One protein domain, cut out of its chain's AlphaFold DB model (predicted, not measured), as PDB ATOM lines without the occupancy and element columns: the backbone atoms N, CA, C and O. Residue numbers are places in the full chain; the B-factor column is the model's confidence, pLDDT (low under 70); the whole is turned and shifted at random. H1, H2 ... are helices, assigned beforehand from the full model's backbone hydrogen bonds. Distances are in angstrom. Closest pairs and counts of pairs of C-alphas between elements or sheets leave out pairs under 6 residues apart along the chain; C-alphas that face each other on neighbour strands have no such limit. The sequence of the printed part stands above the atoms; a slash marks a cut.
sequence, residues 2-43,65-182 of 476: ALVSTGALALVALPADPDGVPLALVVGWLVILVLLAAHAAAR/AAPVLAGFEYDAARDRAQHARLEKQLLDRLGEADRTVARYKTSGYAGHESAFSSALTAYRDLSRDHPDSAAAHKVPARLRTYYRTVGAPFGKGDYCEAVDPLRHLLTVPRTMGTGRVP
ATOM      1  N   ALA A   2     -11.858 -13.768  -6.912       61.75
ATOM      2  CA  ALA A   2     -10.388 -13.858  -6.885       61.75
ATOM      3  C   ALA A   2      -9.829 -15.160  -7.504       61.75
ATOM      4  O   ALA A   2      -8.937 -15.111  -8.337       61.75
ATOM      5  N   LEU A   3     -10.413 -16.322  -7.187       62.34
ATOM      6  CA  LEU A   3     -10.001 -17.605  -7.783       62.34
ATOM      7  C   LEU A   3     -10.252 -17.685  -9.299       62.34
ATOM      8  O   LEU A   3      -9.481 -18.311 -10.011       62.34
ATOM      9  N   VAL A   4     -11.300 -17.023  -9.799       70.00
ATOM     10  CA  VAL A   4     -11.638 -17.005 -11.233       70.00
ATOM     11  C   VAL A   4     -10.692 -16.072 -11.991       70.00
ATOM     12  O   VAL A   4     -10.197 -16.446 -13.046       70.00
ATOM     13  N   SER A   5     -10.377 -14.895 -11.437       63.81
ATOM     14  CA  SER A   5      -9.400 -13.973 -12.032       63.81
ATOM     15  C   SER A   5      -7.980 -14.537 -12.002       63.81
ATOM     16  O   SER A   5      -7.245 -14.389 -12.973       63.81
ATOM     17  N   THR A   6      -7.598 -15.225 -10.923       66.38
ATOM     18  CA  THR A   6      -6.304 -15.918 -10.835       66.38
ATOM     19  C   THR A   6      -6.255 -17.137 -11.756       66.38
ATOM     20  O   THR A   6      -5.237 -17.352 -12.398       66.38
ATOM     21  N   GLY A   7      -7.356 -17.883 -11.907       67.25
ATOM     22  CA  GLY A   7      -7.458 -18.974 -12.883       67.25
ATOM     23  C   GLY A   7      -7.360 -18.497 -14.337       67.25
ATOM     24  O   GLY A   7      -6.687 -19.131 -15.144       67.25
ATOM     25  N   ALA A   8      -7.960 -17.350 -14.669       69.12
ATOM     26  CA  ALA A   8      -7.844 -16.738 -15.994       69.12
ATOM     27  C   ALA A   8      -6.413 -16.251 -16.289       69.12
ATOM     28  O   ALA A   8      -5.901 -16.498 -17.377       69.12
ATOM     29  N   LEU A   9      -5.747 -15.618 -15.314       66.75
ATOM     30  CA  LEU A   9      -4.339 -15.231 -15.447       66.75
ATOM     31  C   LEU A   9      -3.434 -16.465 -15.581       66.75
ATOM     32  O   LEU A   9      -2.532 -16.467 -16.411       66.75
ATOM     33  N   ALA A  10      -3.712 -17.530 -14.823       65.62
ATOM     34  CA  ALA A  10      -2.985 -18.790 -14.918       65.62
ATOM     35  C   ALA A  10      -3.133 -19.425 -16.308       65.62
ATOM     36  O   ALA A  10      -2.136 -19.840 -16.873       65.62
ATOM     37  N   LEU A  11      -4.322 -19.435 -16.920       69.50
ATOM     38  CA  LEU A  11      -4.500 -19.954 -18.287       69.50
ATOM     39  C   LEU A  11      -3.688 -19.187 -19.343       69.50
ATOM     40  O   LEU A  11      -3.260 -19.785 -20.325       69.50
ATOM     41  N   VAL A  12      -3.465 -17.889 -19.133       66.94
ATOM     42  CA  VAL A  12      -2.634 -17.052 -20.014       66.94
ATOM     43  C   VAL A  12      -1.141 -17.204 -19.705       66.94
ATOM     44  O   VAL A  12      -0.327 -17.082 -20.610       66.94
ATOM     45  N   ALA A  13      -0.776 -17.495 -18.456       63.78
ATOM     46  CA  ALA A  13       0.608 -17.699 -18.030       63.78
ATOM     47  C   ALA A  13       1.110 -19.143 -18.240       63.78
ATOM     48  O   ALA A  13       2.300 -19.364 -18.413       63.78
ATOM     49  N   LEU A  14       0.233 -20.149 -18.225       62.72
ATOM     50  CA  LEU A  14       0.616 -21.552 -18.405       62.72
ATOM     51  C   LEU A  14       1.330 -21.841 -19.740       62.72
ATOM     52  O   LEU A  14       2.250 -22.664 -19.726       62.72
ATOM     53  N   PRO A  15       1.001 -21.195 -20.879       64.38
ATOM     54  CA  PRO A  15       1.970 -21.087 -21.954       64.38
ATOM     55  C   PRO A  15       3.046 -20.106 -21.480       64.38
ATOM     56  O   PRO A  15       2.866 -18.897 -21.579       64.38
ATOM     57  N   ALA A  16       4.139 -20.632 -20.917       63.22
ATOM     58  CA  ALA A  16       5.310 -19.856 -20.516       63.22
ATOM     59  C   ALA A  16       5.974 -19.251 -21.765       63.22
ATOM     60  O   ALA A  16       6.962 -19.762 -22.293       63.22
ATOM     61  N   ASP A  17       5.352 -18.200 -22.291       69.88
ATOM     62  CA  ASP A  17       5.776 -17.505 -23.490       69.88
ATOM     63  C   ASP A  17       7.136 -16.845 -23.206       69.88
ATOM     64  O   ASP A  17       7.309 -16.243 -22.136       69.88
ATOM     65  N   PRO A  18       8.128 -16.943 -24.111       63.09
ATOM     66  CA  PRO A  18       9.416 -16.268 -23.954       63.09
ATOM     67  C   PRO A  18       9.288 -14.768 -23.635       63.09
ATOM     68  O   PRO A  18      10.132 -14.222 -22.908       63.09
ATOM     69  N   ASP A  19       8.224 -14.118 -24.115       73.44
ATOM     70  CA  ASP A  19       7.971 -12.689 -23.913       73.44
ATOM     71  C   ASP A  19       7.351 -12.385 -22.523       73.44
ATOM     72  O   ASP A  19       7.431 -11.256 -22.030       73.44
ATOM     73  N   GLY A  20       6.883 -13.413 -21.805       66.06
ATOM     74  CA  GLY A  20       6.321 -13.325 -20.456       66.06
ATOM     75  C   GLY A  20       4.866 -12.846 -20.420       66.06
ATOM     76  O   GLY A  20       4.276 -12.504 -21.442       66.06
ATOM     77  N   VAL A  21       4.265 -12.799 -19.226       74.44
ATOM     78  CA  VAL A  21       2.902 -12.267 -19.065       74.44
ATOM     79  C   VAL A  21       2.926 -10.741 -19.248       74.44
ATOM     80  O   VAL A  21       3.666 -10.064 -18.529       74.44
ATOM     81  N   PRO A  22       2.112 -10.165 -20.153       77.69
ATOM     82  CA  PRO A  22       2.030  -8.721 -20.347       77.69
ATOM     83  C   PRO A  22       1.833  -7.953 -19.032       77.69
ATOM     84  O   PRO A  22       0.903  -8.238 -18.273       77.69
ATOM     85  N   LEU A  23       2.653  -6.919 -18.796       72.44
ATOM     86  CA  LEU A  23       2.605  -6.103 -17.571       72.44
ATOM     87  C   LEU A  23       1.200  -5.541 -17.306       72.44
ATOM     88  O   LEU A  23       0.749  -5.505 -16.165       72.44
ATOM     89  N   ALA A  24       0.475  -5.166 -18.362       74.62
ATOM     90  CA  ALA A  24      -0.898  -4.679 -18.268       74.62
ATOM     91  C   ALA A  24      -1.871  -5.721 -17.682       74.62
ATOM     92  O   ALA A  24      -2.768  -5.356 -16.924       74.62
ATOM     93  N   LEU A  25      -1.682  -7.012 -17.982       77.25
ATOM     94  CA  LEU A  25      -2.499  -8.094 -17.423       77.25
ATOM     95  C   LEU A  25      -2.175  -8.330 -15.946       77.25
ATOM     96  O   LEU A  25      -3.090  -8.520 -15.147       77.25
ATOM     97  N   VAL A  26      -0.897  -8.245 -15.570       74.12
ATOM     98  CA  VAL A  26      -0.461  -8.357 -14.168       74.12
ATOM     99  C   VAL A  26      -0.990  -7.183 -13.340       74.12
ATOM    100  O   VAL A  26      -1.571  -7.387 -12.277       74.12
ATOM    101  N   VAL A  27      -0.863  -5.952 -13.846       74.69
ATOM    102  CA  VAL A  27      -1.388  -4.740 -13.198       74.69
ATOM    103  C   VAL A  27      -2.913  -4.790 -13.104       74.69
ATOM    104  O   VAL A  27      -3.464  -4.523 -12.038       74.69
ATOM    105  N   GLY A  28      -3.604  -5.195 -14.173       77.06
ATOM    106  CA  GLY A  28      -5.057  -5.371 -14.161       77.06
ATOM    107  C   GLY A  28      -5.514  -6.399 -13.122       77.06
ATOM    108  O   GLY A  28      -6.464  -6.148 -12.378       77.06
ATOM    109  N   TRP A  29      -4.804  -7.524 -13.004       77.50
ATOM    110  CA  TRP A  29      -5.070  -8.533 -11.978       77.50
ATOM    111  C   TRP A  29      -4.816  -8.007 -10.556       77.50
ATOM    112  O   TRP A  29      -5.667  -8.197  -9.684       77.50
ATOM    113  N   LEU A  30      -3.714  -7.283 -10.323       73.19
ATOM    114  CA  LEU A  30      -3.421  -6.649  -9.031       73.19
ATOM    115  C   LEU A  30      -4.506  -5.641  -8.631       73.19
ATOM    116  O   LEU A  30      -4.953  -5.650  -7.486       73.19
ATOM    117  N   VAL A  31      -4.985  -4.820  -9.570       77.88
ATOM    118  CA  VAL A  31      -6.088  -3.874  -9.330       77.88
ATOM    119  C   VAL A  31      -7.365  -4.617  -8.928       77.88
ATOM    120  O   VAL A  31      -8.009  -4.235  -7.953       77.88
ATOM    121  N   ILE A  32      -7.712  -5.714  -9.610       78.75
ATOM    122  CA  ILE A  32      -8.873  -6.544  -9.247       78.75
ATOM    123  C   ILE A  32      -8.709  -7.127  -7.837       78.75
ATOM    124  O   ILE A  32      -9.665  -7.105  -7.060       78.75
ATOM    125  N   LEU A  33      -7.520  -7.618  -7.472       77.38
ATOM    126  CA  LEU A  33      -7.266  -8.132  -6.126       77.38
ATOM    127  C   LEU A  33      -7.390  -7.052  -5.052       77.38
ATOM    128  O   LEU A  33      -8.026  -7.301  -4.028       77.38
ATOM    129  N   VAL A  34      -6.844  -5.857  -5.287       76.81
ATOM    130  CA  VAL A  34      -6.957  -4.720  -4.362       76.81
ATOM    131  C   VAL A  34      -8.415  -4.293  -4.206       76.81
ATOM    132  O   VAL A  34      -8.871  -4.099  -3.081       76.81
ATOM    133  N   LEU A  35      -9.180  -4.213  -5.298       78.62
ATOM    134  CA  LEU A  35     -10.610  -3.890  -5.251       78.62
ATOM    135  C   LEU A  35     -11.414  -4.956  -4.495       78.62
ATOM    136  O   LEU A  35     -12.277  -4.618  -3.685       78.62
ATOM    137  N   LEU A  36     -11.119  -6.242  -4.706       77.75
ATOM    138  CA  LEU A  36     -11.756  -7.337  -3.972       77.75
ATOM    139  C   LEU A  36     -11.376  -7.330  -2.484       77.75
ATOM    140  O   LEU A  36     -12.244  -7.573  -1.645       77.75
ATOM    141  N   ALA A  37     -10.120  -7.021  -2.151       74.38
ATOM    142  CA  ALA A  37      -9.648  -6.889  -0.776       74.38
ATOM    143  C   ALA A  37     -10.292  -5.689  -0.069       74.38
ATOM    144  O   ALA A  37     -10.791  -5.834   1.045       74.38
ATOM    145  N   ALA A  38     -10.371  -4.533  -0.733       77.62
ATOM    146  CA  ALA A  38     -11.055  -3.345  -0.225       77.62
ATOM    147  C   ALA A  38     -12.553  -3.610  -0.004       77.62
ATOM    148  O   ALA A  38     -13.107  -3.249   1.035       77.62
ATOM    149  N   HIS A  39     -13.204  -4.309  -0.937       78.81
ATOM    150  CA  HIS A  39     -14.609  -4.704  -0.816       78.81
ATOM    151  C   HIS A  39     -14.847  -5.705   0.324       78.81
ATOM    152  O   HIS A  39     -15.829  -5.594   1.062       78.81
ATOM    153  N   ALA A  40     -13.937  -6.666   0.507       69.44
ATOM    154  CA  ALA A  40     -13.978  -7.609   1.622       69.44
ATOM    155  C   ALA A  40     -13.740  -6.912   2.972       69.44
ATOM    156  O   ALA A  40     -14.481  -7.176   3.916       69.44
ATOM    157  N   ALA A  41     -12.786  -5.978   3.056       70.25
ATOM    158  CA  ALA A  41     -12.518  -5.179   4.253       70.25
ATOM    159  C   ALA A  41     -13.716  -4.289   4.626       70.25
ATOM    160  O   ALA A  41     -14.150  -4.277   5.777       70.25
ATOM    161  N   ALA A  42     -14.322  -3.618   3.641       74.50
ATOM    162  CA  ALA A  42     -15.513  -2.793   3.837       74.50
ATOM    163  C   ALA A  42     -16.727  -3.604   4.324       74.50
ATOM    164  O   ALA A  42     -17.520  -3.113   5.130       74.50
ATOM    165  N   ARG A  43     -16.883  -4.857   3.863       70.62
ATOM    166  CA  ARG A  43     -17.920  -5.769   4.372       70.62
ATOM    167  C   ARG A  43     -17.584  -6.354   5.740       70.62
ATOM    168  O   ARG A  43     -18.483  -6.439   6.568       70.62
ATOM    169  N   ALA A  65       3.167 -18.283  -0.068       57.41
ATOM    170  CA  ALA A  65       4.216 -19.241  -0.424       57.41
ATOM    171  C   ALA A  65       4.039 -19.829  -1.837       57.41
ATOM    172  O   ALA A  65       5.022 -20.027  -2.552       57.41
ATOM    173  N   ALA A  66       2.796 -20.071  -2.270       60.72
ATOM    174  CA  ALA A  66       2.505 -20.627  -3.593       60.72
ATOM    175  C   ALA A  66       2.959 -19.730  -4.774       60.72
ATOM    176  O   ALA A  66       3.522 -20.273  -5.722       60.72
ATOM    177  N   PRO A  67       2.805 -18.388  -4.745       60.78
ATOM    178  CA  PRO A  67       3.301 -17.503  -5.805       60.78
ATOM    179  C   PRO A  67       4.825 -17.494  -5.946       60.78
ATOM    180  O   PRO A  67       5.329 -17.360  -7.055       60.78
ATOM    181  N   VAL A  68       5.562 -17.647  -4.840       58.38
ATOM    182  CA  VAL A  68       7.035 -17.630  -4.855       58.38
ATOM    183  C   VAL A  68       7.579 -18.911  -5.486       58.38
ATOM    184  O   VAL A  68       8.427 -18.844  -6.369       58.38
ATOM    185  N   LEU A  69       7.049 -20.077  -5.099       56.47
ATOM    186  CA  LEU A  69       7.428 -21.361  -5.702       56.47
ATOM    187  C   LEU A  69       6.993 -21.461  -7.175       56.47
ATOM    188  O   LEU A  69       7.760 -21.943  -8.003       56.47
ATOM    189  N   ALA A  70       5.810 -20.941  -7.519       61.53
ATOM    190  CA  ALA A  70       5.342 -20.878  -8.904       61.53
ATOM    191  C   ALA A  70       6.166 -19.909  -9.773       61.53
ATOM    192  O   ALA A  70       6.327 -20.161 -10.962       61.53
ATOM    193  N   GLY A  71       6.714 -18.834  -9.193       63.22
ATOM    194  CA  GLY A  71       7.604 -17.902  -9.889       63.22
ATOM    195  C   GLY A  71       8.899 -18.562 -10.366       63.22
ATOM    196  O   GLY A  71       9.249 -18.433 -11.533       63.22
ATOM    197  N   PHE A  72       9.558 -19.352  -9.509       65.81
ATOM    198  CA  PHE A  72      10.787 -20.066  -9.885       65.81
ATOM    199  C   PHE A  72      10.558 -21.129 -10.967       65.81
ATOM    200  O   PHE A  72      11.378 -21.272 -11.875       65.81
ATOM    201  N   GLU A  73       9.450 -21.873 -10.906       71.25
ATOM    202  CA  GLU A  73       9.125 -22.838 -11.963       71.25
ATOM    203  C   GLU A  73       8.722 -22.157 -13.275       71.25
ATOM    204  O   GLU A  73       9.075 -22.650 -14.349       71.25
ATOM    205  N   TYR A  74       8.033 -21.015 -13.199       70.06
ATOM    206  CA  TYR A  74       7.680 -20.207 -14.361       70.06
ATOM    207  C   TYR A  74       8.919 -19.627 -15.048       70.06
ATOM    208  O   TYR A  74       9.035 -19.744 -16.266       70.06
ATOM    209  N   ASP A  75       9.871 -19.072 -14.295       74.38
ATOM    210  CA  ASP A  75      11.126 -18.557 -14.851       74.38
ATOM    211  C   ASP A  75      11.945 -19.686 -15.490       74.38
ATOM    212  O   ASP A  75      12.382 -19.564 -16.631       74.38
ATOM    213  N   ALA A  76      12.026 -20.856 -14.848       74.62
ATOM    214  CA  ALA A  76      12.667 -22.022 -15.451       74.62
ATOM    215  C   ALA A  76      11.935 -22.523 -16.715       74.62
ATOM    216  O   ALA A  76      12.560 -23.036 -17.646       74.62
ATOM    217  N   ALA A  77      10.603 -22.444 -16.772       77.00
ATOM    218  CA  ALA A  77       9.830 -22.782 -17.970       77.00
ATOM    219  C   ALA A  77      10.043 -21.753 -19.092       77.00
ATOM    220  O   ALA A  77      10.211 -22.136 -20.252       77.00
ATOM    221  N   ARG A  78      10.113 -20.469 -18.740       79.00
ATOM    222  CA  ARG A  78      10.388 -19.357 -19.646       79.00
ATOM    223  C   ARG A  78      11.795 -19.434 -20.230       79.00
ATOM    224  O   ARG A  78      11.936 -19.310 -21.442       79.00
ATOM    225  N   ASP A  79      12.808 -19.703 -19.412       81.69
ATOM    226  CA  ASP A  79      14.192 -19.870 -19.864       81.69
ATOM    227  C   ASP A  79      14.284 -21.015 -20.877       81.69
ATOM    228  O   ASP A  79      14.839 -20.855 -21.964       81.69
ATOM    229  N   ARG A  80      13.642 -22.159 -20.595       80.50
ATOM    230  CA  ARG A  80      13.559 -23.279 -21.551       80.50
ATOM    231  C   ARG A  80      12.863 -22.878 -22.854       80.50
ATOM    232  O   ARG A  80      13.317 -23.283 -23.925       80.50
ATOM    233  N   ALA A  81      11.795 -22.083 -22.789       82.62
ATOM    234  CA  ALA A  81      11.094 -21.592 -23.973       82.62
ATOM    235  C   ALA A  81      11.946 -20.601 -24.790       82.62
ATOM    236  O   ALA A  81      11.981 -20.685 -26.021       82.62
ATOM    237  N   GLN A  82      12.690 -19.710 -24.128       84.81
ATOM    238  CA  GLN A  82      13.643 -18.798 -24.767       84.81
ATOM    239  C   GLN A  82      14.794 -19.562 -25.429       84.81
ATOM    240  O   GLN A  82      15.103 -19.306 -26.596       84.81
ATOM    241  N   HIS A  83      15.363 -20.554 -24.740       85.06
ATOM    242  CA  HIS A  83      16.383 -21.440 -25.298       85.06
ATOM    243  C   HIS A  83      15.867 -22.208 -26.519       85.06
ATOM    244  O   HIS A  83      16.539 -22.235 -27.549       85.06
ATOM    245  N   ALA A  84      14.658 -22.775 -26.457       87.31
ATOM    246  CA  ALA A  84      14.060 -23.482 -27.589       87.31
ATOM    247  C   ALA A  84      13.806 -22.557 -28.795       87.31
ATOM    248  O   ALA A  84      14.029 -22.957 -29.942       87.31
ATOM    249  N   ARG A  85      13.376 -21.308 -28.557       89.19
ATOM    250  CA  ARG A  85      13.196 -20.292 -29.609       89.19
ATOM    251  C   ARG A  85      14.526 -19.931 -30.267       89.19
ATOM    252  O   ARG A  85      14.591 -19.904 -31.496       89.19
ATOM    253  N   LEU A  86      15.562 -19.676 -29.468       90.50
ATOM    254  CA  LEU A  86      16.903 -19.377 -29.970       90.50
ATOM    255  C   LEU A  86      17.448 -20.551 -30.789       90.50
ATOM    256  O   LEU A  86      17.879 -20.353 -31.920       90.50
ATOM    257  N   GLU A  87      17.356 -21.778 -30.274       92.38
ATOM    258  CA  GLU A  87      17.845 -22.972 -30.973       92.38
ATOM    259  C   GLU A  87      17.155 -23.157 -32.330       92.38
ATOM    260  O   GLU A  87      17.812 -23.416 -33.340       92.38
ATOM    261  N   LYS A  88      15.836 -22.939 -32.393       93.38
ATOM    262  CA  LYS A  88      15.095 -22.968 -33.658       93.38
ATOM    263  C   LYS A  88      15.613 -21.919 -34.645       93.38
ATOM    264  O   LYS A  88      15.858 -22.252 -35.800       93.38
ATOM    265  N   GLN A  89      15.832 -20.681 -34.197       95.12
ATOM    266  CA  GLN A  89      16.377 -19.617 -35.047       95.12
ATOM    267  C   GLN A  89      17.788 -19.945 -35.563       95.12
ATOM    268  O   GLN A  89      18.091 -19.687 -36.730       95.12
ATOM    269  N   LEU A  90      18.648 -20.546 -34.734       96.62
ATOM    270  CA  LEU A  90      19.993 -20.969 -35.140       96.62
ATOM    271  C   LEU A  90      19.948 -22.112 -36.167       96.62
ATOM    272  O   LEU A  90      20.701 -22.095 -37.144       96.62
ATOM    273  N   LEU A  91      19.042 -23.077 -35.991       97.00
ATOM    274  CA  LEU A  91      18.809 -24.150 -36.961       97.00
ATOM    275  C   LEU A  91      18.243 -23.621 -38.285       97.00
ATOM    276  O   LEU A  91      18.667 -24.082 -39.347       97.00
ATOM    277  N   ASP A  92      17.348 -22.633 -38.242       96.31
ATOM    278  CA  ASP A  92      16.817 -21.974 -39.439       96.31
ATOM    279  C   ASP A  92      17.932 -21.231 -40.198       96.31
ATOM    280  O   ASP A  92      18.049 -21.371 -41.421       96.31
ATOM    281  N   ARG A  93      18.821 -20.529 -39.477       96.00
ATOM    282  CA  ARG A  93      20.008 -19.865 -40.048       96.00
ATOM    283  C   ARG A  93      20.974 -20.870 -40.684       96.00
ATOM    284  O   ARG A  93      21.461 -20.637 -41.792       96.00
ATOM    285  N   LEU A  94      21.217 -22.010 -40.030       97.75
ATOM    286  CA  LEU A  94      22.000 -23.111 -40.606       97.75
ATOM    287  C   LEU A  94      21.349 -23.635 -41.896       97.75
ATOM    288  O   LEU A  94      22.025 -23.817 -42.909       97.75
ATOM    289  N   GLY A  95      20.031 -23.843 -41.874       97.44
ATOM    290  CA  GLY A  95      19.263 -24.311 -43.025       97.44
ATOM    291  C   GLY A  95      19.253 -23.325 -44.197       97.44
ATOM    292  O   GLY A  95      19.196 -23.738 -45.354       97.44
ATOM    293  N   GLU A  96      19.323 -22.020 -43.942       97.12
ATOM    294  CA  GLU A  96      19.468 -21.001 -44.985       97.12
ATOM    295  C   GLU A  96      20.848 -21.024 -45.651       97.12
ATOM    296  O   GLU A  96      20.946 -20.986 -46.884       97.12
ATOM    297  N   ALA A  97      21.909 -21.182 -44.857       97.06
ATOM    298  CA  ALA A  97      23.257 -21.382 -45.379       97.06
ATOM    299  C   ALA A  97      23.336 -22.658 -46.238       97.06
ATOM    300  O   ALA A  97      23.820 -22.616 -47.370       97.06
ATOM    301  N   ASP A  98      22.757 -23.766 -45.763       97.44
ATOM    302  CA  ASP A  98      22.687 -25.028 -46.508       97.44
ATOM    303  C   ASP A  98      21.920 -24.881 -47.831       97.44
ATOM    304  O   ASP A  98      22.359 -25.386 -48.867       97.44
ATOM    305  N   ARG A  99      20.794 -24.153 -47.833       97.19
ATOM    306  CA  ARG A  99      20.031 -23.863 -49.060       97.19
ATOM    307  C   ARG A  99      20.831 -23.025 -50.049       97.19
ATOM    308  O   ARG A  99      20.703 -23.239 -51.252       97.19
ATOM    309  N   THR A 100      21.654 -22.102 -49.563       95.62
ATOM    310  CA  THR A 100      22.540 -21.293 -50.410       95.62
ATOM    311  C   THR A 100      23.570 -22.174 -51.111       95.62
ATOM    312  O   THR A 100      23.699 -22.107 -52.329       95.62
ATOM    313  N   VAL A 101      24.227 -23.074 -50.374       96.44
ATOM    314  CA  VAL A 101      25.180 -24.046 -50.944       96.44
ATOM    315  C   VAL A 101      24.484 -24.989 -51.929       96.44
ATOM    316  O   VAL A 101      24.986 -25.238 -53.023       96.44
ATOM    317  N   ALA A 102      23.306 -25.504 -51.568       95.62
ATOM    318  CA  ALA A 102      22.555 -26.441 -52.399       95.62
ATOM    319  C   ALA A 102      22.052 -25.808 -53.704       95.62
ATOM    320  O   ALA A 102      22.054 -26.476 -54.738       95.62
ATOM    321  N   ARG A 103      21.657 -24.527 -53.671       94.94
ATOM    322  CA  ARG A 103      21.174 -23.776 -54.841       94.94
ATOM    323  C   ARG A 103      22.183 -23.792 -55.985       94.94
ATOM    324  O   ARG A 103      21.791 -23.972 -57.132       94.94
ATOM    325  N   TYR A 104      23.464 -23.648 -55.662       91.88
ATOM    326  CA  TYR A 104      24.544 -23.555 -56.645       91.88
ATOM    327  C   TYR A 104      25.295 -24.876 -56.842       91.88
ATOM    328  O   TYR A 104      26.347 -24.916 -57.468       91.88
ATOM    329  N   LYS A 105      24.747 -25.997 -56.354       90.06
ATOM    330  CA  LYS A 105      25.378 -27.316 -56.504       90.06
ATOM    331  C   LYS A 105      25.585 -27.713 -57.969       90.06
ATOM    332  O   LYS A 105      26.563 -28.388 -58.279       90.06
ATOM    333  N   THR A 106      24.659 -27.330 -58.847       86.56
ATOM    334  CA  THR A 106      24.719 -27.664 -60.277       86.56
ATOM    335  C   THR A 106      25.507 -26.633 -61.077       86.56
ATOM    336  O   THR A 106      26.292 -27.032 -61.930       86.56
ATOM    337  N   SER A 107      25.319 -25.335 -60.804       86.31
ATOM    338  CA  SER A 107      26.019 -24.254 -61.515       86.31
ATOM    339  C   SER A 107      27.476 -24.076 -61.077       86.31
ATOM    340  O   SER A 107      28.262 -23.512 -61.825       86.31
ATOM    341  N   GLY A 108      27.861 -24.615 -59.918       89.00
ATOM    342  CA  GLY A 108      29.243 -24.631 -59.452       89.00
ATOM    343  C   GLY A 108      29.640 -23.372 -58.681       89.00
ATOM    344  O   GLY A 108      28.801 -22.576 -58.270       89.00
ATOM    345  N   TYR A 109      30.939 -23.242 -58.417       93.31
ATOM    346  CA  TYR A 109      31.504 -22.145 -57.626       93.31
ATOM    347  C   TYR A 109      31.679 -20.849 -58.431       93.31
ATOM    348  O   TYR A 109      31.436 -19.768 -57.897       93.31
ATOM    349  N   ALA A 110      32.066 -20.970 -59.705       90.75
ATOM    350  CA  ALA A 110      32.335 -19.838 -60.585       90.75
ATOM    351  C   ALA A 110      31.098 -18.935 -60.738       90.75
ATOM    352  O   ALA A 110      30.000 -19.410 -61.036       90.75
ATOM    353  N   GLY A 111      31.275 -17.633 -60.513       92.56
ATOM    354  CA  GLY A 111      30.201 -16.634 -60.551       92.56
ATOM    355  C   GLY A 111      29.287 -16.627 -59.317       92.56
ATOM    356  O   GLY A 111      28.296 -15.888 -59.282       92.56
ATOM    357  N   HIS A 112      29.579 -17.446 -58.303       95.25
ATOM    358  CA  HIS A 112      28.797 -17.578 -57.069       95.25
ATOM    359  C   HIS A 112      29.657 -17.489 -55.796       95.25
ATOM    360  O   HIS A 112      29.210 -17.844 -54.701       95.25
ATOM    361  N   GLU A 113      30.873 -16.958 -55.905       95.56
ATOM    362  CA  GLU A 113      31.894 -16.883 -54.853       95.56
ATOM    363  C   GLU A 113      31.375 -16.160 -53.604       95.56
ATOM    364  O   GLU A 113      31.580 -16.605 -52.469       95.56
ATOM    365  N   SER A 114      30.635 -15.067 -53.813       96.12
ATOM    366  CA  SER A 114      30.011 -14.291 -52.737       96.12
ATOM    367  C   SER A 114      28.997 -15.129 -51.952       96.12
ATOM    368  O   SER A 114      29.042 -15.162 -50.724       96.12
ATOM    369  N   ALA A 115      28.150 -15.905 -52.637       96.06
ATOM    370  CA  ALA A 115      27.151 -16.748 -51.983       96.06
ATOM    371  C   ALA A 115      27.796 -17.867 -51.150       96.06
ATOM    372  O   ALA A 115      27.385 -18.118 -50.013       96.06
ATOM    373  N   PHE A 116      28.846 -18.506 -51.676       96.94
ATOM    374  CA  PHE A 116      29.621 -19.496 -50.927       96.94
ATOM    375  C   PHE A 116      30.352 -18.876 -49.730       96.94
ATOM    376  O   PHE A 116      30.431 -19.510 -48.673       96.94
ATOM    377  N   SER A 117      30.847 -17.645 -49.856       96.56
ATOM    378  CA  SER A 117      31.487 -16.907 -48.761       96.56
ATOM    379  C   SER A 117      30.487 -16.499 -47.672       96.56
ATOM    380  O   SER A 117      30.789 -16.611 -46.480       96.56
ATOM    381  N   SER A 118      29.267 -16.099 -48.048       96.69
ATOM    382  CA  SER A 118      28.179 -15.810 -47.105       96.69
ATOM    383  C   SER A 118      27.744 -17.056 -46.334       96.69
ATOM    384  O   SER A 118      27.610 -17.000 -45.113       96.69
ATOM    385  N   ALA A 119      27.587 -18.199 -47.012       97.50
ATOM    386  CA  ALA A 119      27.262 -19.461 -46.348       97.50
ATOM    387  C   ALA A 119      28.365 -19.887 -45.358       97.50
ATOM    388  O   ALA A 119      28.070 -20.252 -44.222       97.50
ATOM    389  N   LEU A 120      29.638 -19.764 -45.754       97.94
ATOM    390  CA  LEU A 120      30.778 -20.043 -44.877       97.94
ATOM    391  C   LEU A 120      30.807 -19.120 -43.650       97.94
ATOM    392  O   LEU A 120      31.074 -19.573 -42.539       97.94
ATOM    393  N   THR A 121      30.490 -17.840 -43.842       97.31
ATOM    394  CA  THR A 121      30.365 -16.864 -42.752       97.31
ATOM    395  C   THR A 121      29.272 -17.269 -41.765       97.31
ATOM    396  O   THR A 121      29.514 -17.269 -40.563       97.31
ATOM    397  N   ALA A 122      28.106 -17.701 -42.250       96.94
ATOM    398  CA  ALA A 122      27.038 -18.188 -41.381       96.94
ATOM    399  C   ALA A 122      27.466 -19.426 -40.570       96.94
ATOM    400  O   ALA A 122      27.207 -19.485 -39.370       96.94
ATOM    401  N   TYR A 123      28.173 -20.383 -41.183       97.62
ATOM    402  CA  TYR A 123      28.722 -21.540 -40.465       97.62
ATOM    403  C   TYR A 123      29.742 -21.142 -39.395       97.62
ATOM    404  O   TYR A 123      29.713 -21.679 -38.285       97.62
ATOM    405  N   ARG A 124      30.630 -20.194 -39.712       97.31
ATOM    406  CA  ARG A 124      31.607 -19.649 -38.765       97.31
ATOM    407  C   ARG A 124      30.911 -18.995 -37.580       97.31
ATOM    408  O   ARG A 124      31.261 -19.314 -36.451       97.31
ATOM    409  N   ASP A 125      29.963 -18.097 -37.833       96.38
ATOM    410  CA  ASP A 125      29.262 -17.351 -36.785       96.38
ATOM    411  C   ASP A 125      28.512 -18.311 -35.851       96.38
ATOM    412  O   ASP A 125      28.632 -18.204 -34.638       96.38
ATOM    413  N   LEU A 126      27.843 -19.336 -36.395       96.06
ATOM    414  CA  LEU A 126      27.217 -20.386 -35.581       96.06
ATOM    415  C   LEU A 126      28.241 -21.109 -34.695       96.06
ATOM    416  O   LEU A 126      28.026 -21.258 -33.496       96.06
ATOM    417  N   SER A 127      29.372 -21.531 -35.265       94.56
ATOM    418  CA  SER A 127      30.396 -22.275 -34.525       94.56
ATOM    419  C   SER A 127      31.206 -21.418 -33.543       94.56
ATOM    420  O   SER A 127      31.811 -21.969 -32.624       94.56
ATOM    421  N   ARG A 128      31.286 -20.101 -33.760       94.69
ATOM    422  CA  ARG A 128      32.050 -19.162 -32.930       94.69
ATOM    423  C   ARG A 128      31.191 -18.567 -31.821       94.69
ATOM    424  O   ARG A 128      31.645 -18.534 -30.682       94.69
ATOM    425  N   ASP A 129      30.005 -18.086 -32.169       95.19
ATOM    426  CA  ASP A 129      29.174 -17.276 -31.282       95.19
ATOM    427  C   ASP A 129      28.196 -18.153 -30.479       95.19
ATOM    428  O   ASP A 129      27.756 -17.759 -29.401       95.19
ATOM    429  N   HIS A 130      27.902 -19.369 -30.963       94.12
ATOM    430  CA  HIS A 130      26.982 -20.320 -30.326       94.12
ATOM    431  C   HIS A 130      27.527 -21.767 -30.296       94.12
ATOM    432  O   HIS A 130      26.850 -22.677 -30.784       94.12
ATOM    433  N   PRO A 131      28.728 -22.015 -29.733       93.19
ATOM    434  CA  PRO A 131      29.422 -23.307 -29.837       93.19
ATOM    435  C   PRO A 131      28.656 -24.506 -29.253       93.19
ATOM    436  O   PRO A 131      28.791 -25.607 -29.780       93.19
ATOM    437  N   ASP A 132      27.827 -24.286 -28.229       91.44
ATOM    438  CA  ASP A 132      27.064 -25.339 -27.537       91.44
ATOM    439  C   ASP A 132      25.665 -25.585 -28.145       91.44
ATOM    440  O   ASP A 132      24.886 -26.391 -27.635       91.44
ATOM    441  N   SER A 133      25.312 -24.882 -29.229       94.00
ATOM    442  CA  SER A 133      24.022 -25.060 -29.913       94.00
ATOM    443  C   SER A 133      23.978 -26.353 -30.733       94.00
ATOM    444  O   SER A 133      24.986 -26.801 -31.297       94.00
ATOM    445  N   ALA A 134      22.790 -26.940 -30.907       93.88
ATOM    446  CA  ALA A 134      22.641 -28.111 -31.775       93.88
ATOM    447  C   ALA A 134      22.899 -27.757 -33.252       93.88
ATOM    448  O   ALA A 134      23.340 -28.615 -34.027       93.88
ATOM    449  N   ALA A 135      22.680 -26.499 -33.645       94.62
ATOM    450  CA  ALA A 135      23.107 -25.961 -34.935       94.62
ATOM    451  C   ALA A 135      24.638 -26.006 -35.114       94.62
ATOM    452  O   ALA A 135      25.112 -26.536 -36.123       94.62
ATOM    453  N   ALA A 136      25.416 -25.524 -34.137       94.81
ATOM    454  CA  ALA A 136      26.880 -25.543 -34.192       94.81
ATOM    455  C   ALA A 136      27.441 -26.970 -34.268       94.81
ATOM    456  O   ALA A 136      28.300 -27.248 -35.107       94.81
ATOM    457  N   HIS A 137      26.886 -27.918 -33.506       95.19
ATOM    458  CA  HIS A 137      27.292 -29.329 -33.575       95.19
ATOM    459  C   HIS A 137      27.080 -29.976 -34.956       95.19
ATOM    460  O   HIS A 137      27.735 -30.968 -35.286       95.19
ATOM    461  N   LYS A 138      26.199 -29.424 -35.803       96.88
ATOM    462  CA  LYS A 138      25.982 -29.903 -37.179       96.88
ATOM    463  C   LYS A 138      26.953 -29.287 -38.193       96.88
ATOM    464  O   LYS A 138      27.102 -29.848 -39.282       96.88
ATOM    465  N   VAL A 139      27.628 -28.181 -37.863       97.12
ATOM    466  CA  VAL A 139      28.522 -27.449 -38.782       97.12
ATOM    467  C   VAL A 139      29.613 -28.339 -39.393       97.12
ATOM    468  O   VAL A 139      29.756 -28.295 -40.615       97.12
ATOM    469  N   PRO A 140      30.323 -29.220 -38.657       95.69
ATOM    470  CA  PRO A 140      31.336 -30.093 -39.263       95.69
ATOM    471  C   PRO A 140      30.791 -30.975 -40.398       95.69
ATOM    472  O   PRO A 140      31.433 -31.137 -41.438       95.69
ATOM    473  N   ALA A 141      29.573 -31.507 -40.252       96.00
ATOM    474  CA  ALA A 141      28.919 -32.284 -41.306       96.00
ATOM    475  C   ALA A 141      28.496 -31.403 -42.498       96.00
ATOM    476  O   ALA A 141      28.571 -31.839 -43.654       96.00
ATOM    477  N   ARG A 142      28.089 -30.151 -42.244       96.75
ATOM    478  CA  ARG A 142      27.786 -29.178 -43.307       96.75
ATOM    479  C   ARG A 142      29.033 -28.776 -44.082       96.75
ATOM    480  O   ARG A 142      28.985 -28.761 -45.308       96.75
ATOM    481  N   LEU A 143      30.170 -28.599 -43.409       97.75
ATOM    482  CA  LEU A 143      31.456 -28.339 -44.056       97.75
ATOM    483  C   LEU A 143      31.862 -29.466 -45.015       97.75
ATOM    484  O   LEU A 143      32.297 -29.179 -46.123       97.75
ATOM    485  N   ARG A 144      31.634 -30.745 -44.686       96.94
ATOM    486  CA  ARG A 144      31.875 -31.842 -45.654       96.94
ATOM    487  C   ARG A 144      31.055 -31.667 -46.936       96.94
ATOM    488  O   ARG A 144      31.556 -31.881 -48.038       96.94
ATOM    489  N   THR A 145      29.791 -31.265 -46.797       95.94
ATOM    490  CA  THR A 145      28.909 -31.000 -47.944       95.94
ATOM    491  C   THR A 145      29.368 -29.773 -48.725       95.94
ATOM    492  O   THR A 145      29.369 -29.811 -49.956       95.94
ATOM    493  N   TYR A 146      29.805 -28.727 -48.026       97.44
ATOM    494  CA  TYR A 146      30.379 -27.522 -48.612       97.44
ATOM    495  C   TYR A 146      31.610 -27.844 -49.466       97.44
ATOM    496  O   TYR A 146      31.611 -27.552 -50.658       97.44
ATOM    497  N   TYR A 147      32.601 -28.547 -48.904       97.50
ATOM    498  CA  TYR A 147      33.819 -28.957 -49.614       97.50
ATOM    499  C   TYR A 147      33.513 -29.808 -50.844       97.50
ATOM    500  O   TYR A 147      34.048 -29.551 -51.916       97.50
ATOM    501  N   ARG A 148      32.605 -30.786 -50.723       95.19
ATOM    502  CA  ARG A 148      32.185 -31.617 -51.861       95.19
ATOM    503  C   ARG A 148      31.511 -30.801 -52.966       95.19
ATOM    504  O   ARG A 148      31.628 -31.158 -54.130       95.19
ATOM    505  N   THR A 149      30.770 -29.759 -52.600       96.19
ATOM    506  CA  THR A 149      30.037 -28.925 -53.560       96.19
ATOM    507  C   THR A 149      30.976 -27.960 -54.273       96.19
ATOM    508  O   THR A 149      30.984 -27.917 -55.497       96.19
ATOM    509  N   VAL A 150      31.810 -27.241 -53.520       97.12
ATOM    510  CA  VAL A 150      32.792 -26.297 -54.071       97.12
ATOM    511  C   VAL A 150      33.865 -27.036 -54.875       97.12
ATOM    512  O   VAL A 150      34.165 -26.660 -55.999       97.12
ATOM    513  N   GLY A 151      34.394 -28.140 -54.346       95.94
ATOM    514  CA  GLY A 151      35.411 -28.963 -55.004       95.94
ATOM    515  C   GLY A 151      34.872 -29.934 -56.060       95.94
ATOM    516  O   GLY A 151      35.609 -30.820 -56.489       95.94
ATOM    517  N   ALA A 152      33.601 -29.818 -56.463       95.56
ATOM    518  CA  ALA A 152      32.986 -30.722 -57.433       95.56
ATOM    519  C   ALA A 152      33.722 -30.803 -58.788       95.56
ATOM    520  O   ALA A 152      33.833 -31.927 -59.285       95.56
ATOM    521  N   PRO A 153      34.261 -29.706 -59.371       95.69
ATOM    522  CA  PRO A 153      35.000 -29.778 -60.638       95.69
ATOM    523  C   PRO A 153      36.191 -30.744 -60.580       95.69
ATOM    524  O   PRO A 153      36.369 -31.570 -61.471       95.69
ATOM    525  N   PHE A 154      36.930 -30.765 -59.464       95.88
ATOM    526  CA  PHE A 154      38.036 -31.710 -59.277       95.88
ATOM    527  C   PHE A 154      37.567 -33.169 -59.361       95.88
ATOM    528  O   PHE A 154      38.191 -33.996 -60.017       95.88
ATOM    529  N   GLY A 155      36.439 -33.487 -58.716       92.12
ATOM    530  CA  GLY A 155      35.872 -34.838 -58.731       92.12
ATOM    531  C   GLY A 155      35.382 -35.293 -60.110       92.12
ATOM    532  O   GLY A 155      35.250 -36.494 -60.329       92.12
ATOM    533  N   LYS A 156      35.124 -34.354 -61.027       93.12
ATOM    534  CA  LYS A 156      34.746 -34.623 -62.421       93.12
ATOM    535  C   LYS A 156      35.949 -34.730 -63.365       93.12
ATOM    536  O   LYS A 156      35.783 -35.198 -64.484       93.12
ATOM    537  N   GLY A 157      37.143 -34.343 -62.911       93.12
ATOM    538  CA  GLY A 157      38.340 -34.244 -63.750       93.12
ATOM    539  C   GLY A 157      38.487 -32.898 -64.470       93.12
ATOM    540  O   GLY A 157      39.399 -32.748 -65.280       93.12
ATOM    541  N   ASP A 158      37.647 -31.909 -64.150       93.19
ATOM    542  CA  ASP A 158      37.685 -30.562 -64.729       93.19
ATOM    543  C   ASP A 158      38.777 -29.731 -64.029       93.19
ATOM    544  O   ASP A 158      38.510 -28.827 -63.235       93.19
ATOM    545  N   TYR A 159      40.045 -30.090 -64.260       93.19
ATOM    546  CA  TYR A 159      41.190 -29.572 -63.500       93.19
ATOM    547  C   TYR A 159      41.356 -28.053 -63.585       93.19
ATOM    548  O   TYR A 159      41.639 -27.425 -62.567       93.19
ATOM    549  N   CYS A 160      41.143 -27.453 -64.759       92.50
ATOM    550  CA  CYS A 160      41.216 -26.000 -64.917       92.50
ATOM    551  C   CYS A 160      40.134 -25.284 -64.096       92.50
ATOM    552  O   CYS A 160      40.438 -24.367 -63.338       92.50
ATOM    553  N   GLU A 161      38.886 -25.760 -64.160       92.38
ATOM    554  CA  GLU A 161      37.769 -25.196 -63.388       92.38
ATOM    555  C   GLU A 161      37.898 -25.449 -61.880       92.38
ATOM    556  O   GLU A 161      37.271 -24.771 -61.069       92.38
ATOM    557  N   ALA A 162      38.711 -26.428 -61.479       96.12
ATOM    558  CA  ALA A 162      38.935 -26.764 -60.082       96.12
ATOM    559  C   ALA A 162      39.922 -25.829 -59.364       96.12
ATOM    560  O   ALA A 162      39.924 -25.828 -58.132       96.12
ATOM    561  N   VAL A 163      40.743 -25.046 -60.077       95.25
ATOM    562  CA  VAL A 163      41.807 -24.219 -59.470       95.25
ATOM    563  C   VAL A 163      41.242 -23.202 -58.473       95.25
ATOM    564  O   VAL A 163      41.599 -23.241 -57.293       95.25
ATOM    565  N   ASP A 164      40.327 -22.335 -58.905       95.25
ATOM    566  CA  ASP A 164      39.768 -21.277 -58.048       95.25
ATOM    567  C   ASP A 164      38.937 -21.815 -56.870       95.25
ATOM    568  O   ASP A 164      39.156 -21.374 -55.734       95.25
ATOM    569  N   PRO A 165      38.046 -22.811 -57.058       96.75
ATOM    570  CA  PRO A 165      37.344 -23.431 -55.939       96.75
ATOM    571  C   PRO A 165      38.297 -24.057 -54.912       96.75
ATOM    572  O   PRO A 165      38.068 -23.949 -53.707       96.75
ATOM    573  N   LEU A 166      39.386 -24.699 -55.351       98.06
ATOM    574  CA  LEU A 166      40.372 -25.291 -54.443       98.06
ATOM    575  C   LEU A 166      41.183 -24.222 -53.697       98.06
ATOM    576  O   LEU A 166      41.397 -24.372 -52.490       98.06
ATOM    577  N   ARG A 167      41.559 -23.120 -54.363       96.94
ATOM    578  CA  ARG A 167      42.167 -21.944 -53.712       96.94
ATOM    579  C   ARG A 167      41.250 -21.363 -52.641       96.94
ATOM    580  O   ARG A 167      41.705 -21.070 -51.537       96.94
ATOM    581  N   HIS A 168      39.950 -21.267 -52.916       97.25
ATOM    582  CA  HIS A 168      38.965 -20.839 -51.922       97.25
ATOM    583  C   HIS A 168      38.915 -21.785 -50.716       97.25
ATOM    584  O   HIS A 168      38.970 -21.333 -49.570       97.25
ATOM    585  N   LEU A 169      38.890 -23.101 -50.949       98.00
ATOM    586  CA  LEU A 169      38.854 -24.096 -49.871       98.00
ATOM    587  C   LEU A 169      40.100 -24.073 -48.969       98.00
ATOM    588  O   LEU A 169      39.974 -24.373 -47.781       98.00
ATOM    589  N   LEU A 170      41.269 -23.651 -49.466       96.94
ATOM    590  CA  LEU A 170      42.457 -23.414 -48.627       96.94
ATOM    591  C   LEU A 170      42.251 -22.293 -47.599       96.94
ATOM    592  O   LEU A 170      42.899 -22.271 -46.554       96.94
ATOM    593  N   THR A 171      41.339 -21.354 -47.861       96.62
ATOM    594  CA  THR A 171      41.053 -20.248 -46.937       96.62
ATOM    595  C   THR A 171      40.095 -20.641 -45.811       96.62
ATOM    596  O   THR A 171      40.059 -19.974 -44.776       96.62
ATOM    597  N   VAL A 172      39.345 -21.737 -45.974       97.44
ATOM    598  CA  VAL A 172      38.263 -22.137 -45.063       97.44
ATOM    599  C   VAL A 172      38.741 -22.369 -43.623       97.44
ATOM    600  O   VAL A 172      38.105 -21.808 -42.727       97.44
ATOM    601  N   PRO A 173      39.847 -23.093 -43.340       96.44
ATOM    602  CA  PRO A 173      40.334 -23.262 -41.967       96.44
ATOM    603  C   PRO A 173      40.626 -21.934 -41.261       96.44
ATOM    604  O   PRO A 173      40.251 -21.748 -40.105       96.44
ATOM    605  N   ARG A 174      41.223 -20.974 -41.976       94.81
ATOM    606  CA  ARG A 174      41.499 -19.627 -41.460       94.81
ATOM    607  C   ARG A 174      40.214 -18.835 -41.225       94.81
ATOM    608  O   ARG A 174      40.097 -18.169 -40.201       94.81
ATOM    609  N   THR A 175      39.245 -18.931 -42.132       95.25
ATOM    610  CA  THR A 175      37.948 -18.254 -41.999       95.25
ATOM    611  C   THR A 175      37.129 -18.806 -40.833       95.25
ATOM    612  O   THR A 175      36.533 -18.034 -40.087       95.25
ATOM    613  N   MET A 176      37.116 -20.126 -40.643       95.62
ATOM    614  CA  MET A 176      36.419 -20.776 -39.530       95.62
ATOM    615  C   MET A 176      37.147 -20.562 -38.197       95.62
ATOM    616  O   MET A 176      36.504 -20.422 -37.159       95.62
ATOM    617  N   GLY A 177      38.477 -20.491 -38.213       90.81
ATOM    618  CA  GLY A 177      39.331 -20.395 -37.032       90.81
ATOM    619  C   GLY A 177      39.792 -21.759 -36.508       90.81
ATOM    620  O   GLY A 177      39.228 -22.807 -36.836       90.81
ATOM    621  N   THR A 178      40.848 -21.732 -35.693       87.00
ATOM    622  CA  THR A 178      41.586 -22.913 -35.217       87.00
ATOM    623  C   THR A 178      40.674 -23.969 -34.588       87.00
ATOM    624  O   THR A 178      39.841 -23.651 -33.743       87.00
ATOM    625  N   GLY A 179      40.836 -25.229 -35.001       85.38
ATOM    626  CA  GLY A 179      40.121 -26.382 -34.436       85.38
ATOM    627  C   GLY A 179      38.653 -26.533 -34.856       85.38
ATOM    628  O   GLY A 179      38.007 -27.483 -34.430       85.38
ATOM    629  N   ARG A 180      38.110 -25.636 -35.694       90.00
ATOM    630  CA  ARG A 180      36.690 -25.673 -36.109       90.00
ATOM    631  C   ARG A 180      36.427 -26.406 -37.427       90.00
ATOM    632  O   ARG A 180      35.275 -26.637 -37.786       90.00
ATOM    633  N   VAL A 181      37.483 -26.767 -38.154       95.56
ATOM    634  CA  VAL A 181      37.412 -27.571 -39.383       95.56
ATOM    635  C   VAL A 181      38.045 -28.933 -39.097       95.56
ATOM    636  O   VAL A 181      39.157 -28.953 -38.571       95.56
ATOM    637  N   PRO A 182      37.378 -30.056 -39.435       94.81
ATOM    638  CA  PRO A 182      37.983 -31.383 -39.357       94.81
ATOM    639  C   PRO A 182      39.328 -31.433 -40.084       94.81
ATOM    640  O   PRO A 182      39.445 -30.897 -41.190       94.81
TER     641      PRO A 182
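This is residues 2 to 43 and 65 to 182 of the 476 residues of an uncharacterized protein of Streptomyces sp. SID4945 (UniProt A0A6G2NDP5). This is a long rod: one end is an up-and-down bundle of H3, H4, H5 and H7, each running against the one before it; long H3 extends from it as an arm, and a separate helical hairpin, H1 and H2, makes the other end. Short H6 makes the turn between H5 and H7. The 160 printed residues include seven named helices, H1 to H7 in order, and no named strand: all helix. The whole is extended, with a radius of gyration of the C-alphas of 26.4 A and spans of 93 by 28 by 18 A.

Start at H1, residues 2 to 13: it forms a hairpin with H2, residues 23 to 43, at a shallow tilt of 9 degrees, the closest C-alphas being Ala 2 and Leu 33, 6.6 A. H3, residues 65 to 103, is apart from both, only just from H1 at 8.4 A. Its residues 90 to 101 touch H4, residues 113 to 129, closest at C-alphas Ala 97 and Ala 119, 4.5 A. H4 forms a hairpin with H5, residues 134 to 150, closest at C-alphas Ser 127 and Ala 136, 4.8 A. H6, residues 152 to 156, touches H7, residues 159 to 176, only at the corner, closest at C-alphas Pro 153 and Ala 162, 5.0 A. Residues 172 to 176 of H7 touch H4, closest at C-alphas Arg 124 and Met 176, 5.0 A. Every O i to N i+4 pair is within hydrogen-bond range in H1, H2, H3, H4 and H6, against 11 of 13 in H5 and 7 of 14 in H7.

Find C-alpha 65 at (4.216, -19.241, -0.424); H3 runs 57.2 A to C-alpha 103 at (21.174, -23.776, -54.841). H2 is 30.0 A long, and H7 26.0 A, ending at C-alpha 176 (36.419, -20.776, -39.530). H5 has a kink of 41 degrees near residue 141.

Arg 43 and Cys 160 have the C-alphas farthest apart, 93.3 A. Residues 44 to 64 are not printed; C-alphas 43 and 65 are 26.4 A apart. Of the links printed whole, none is long. Confidence is under 70 in 26 residues, among them 5 to 18 and 65 to 72.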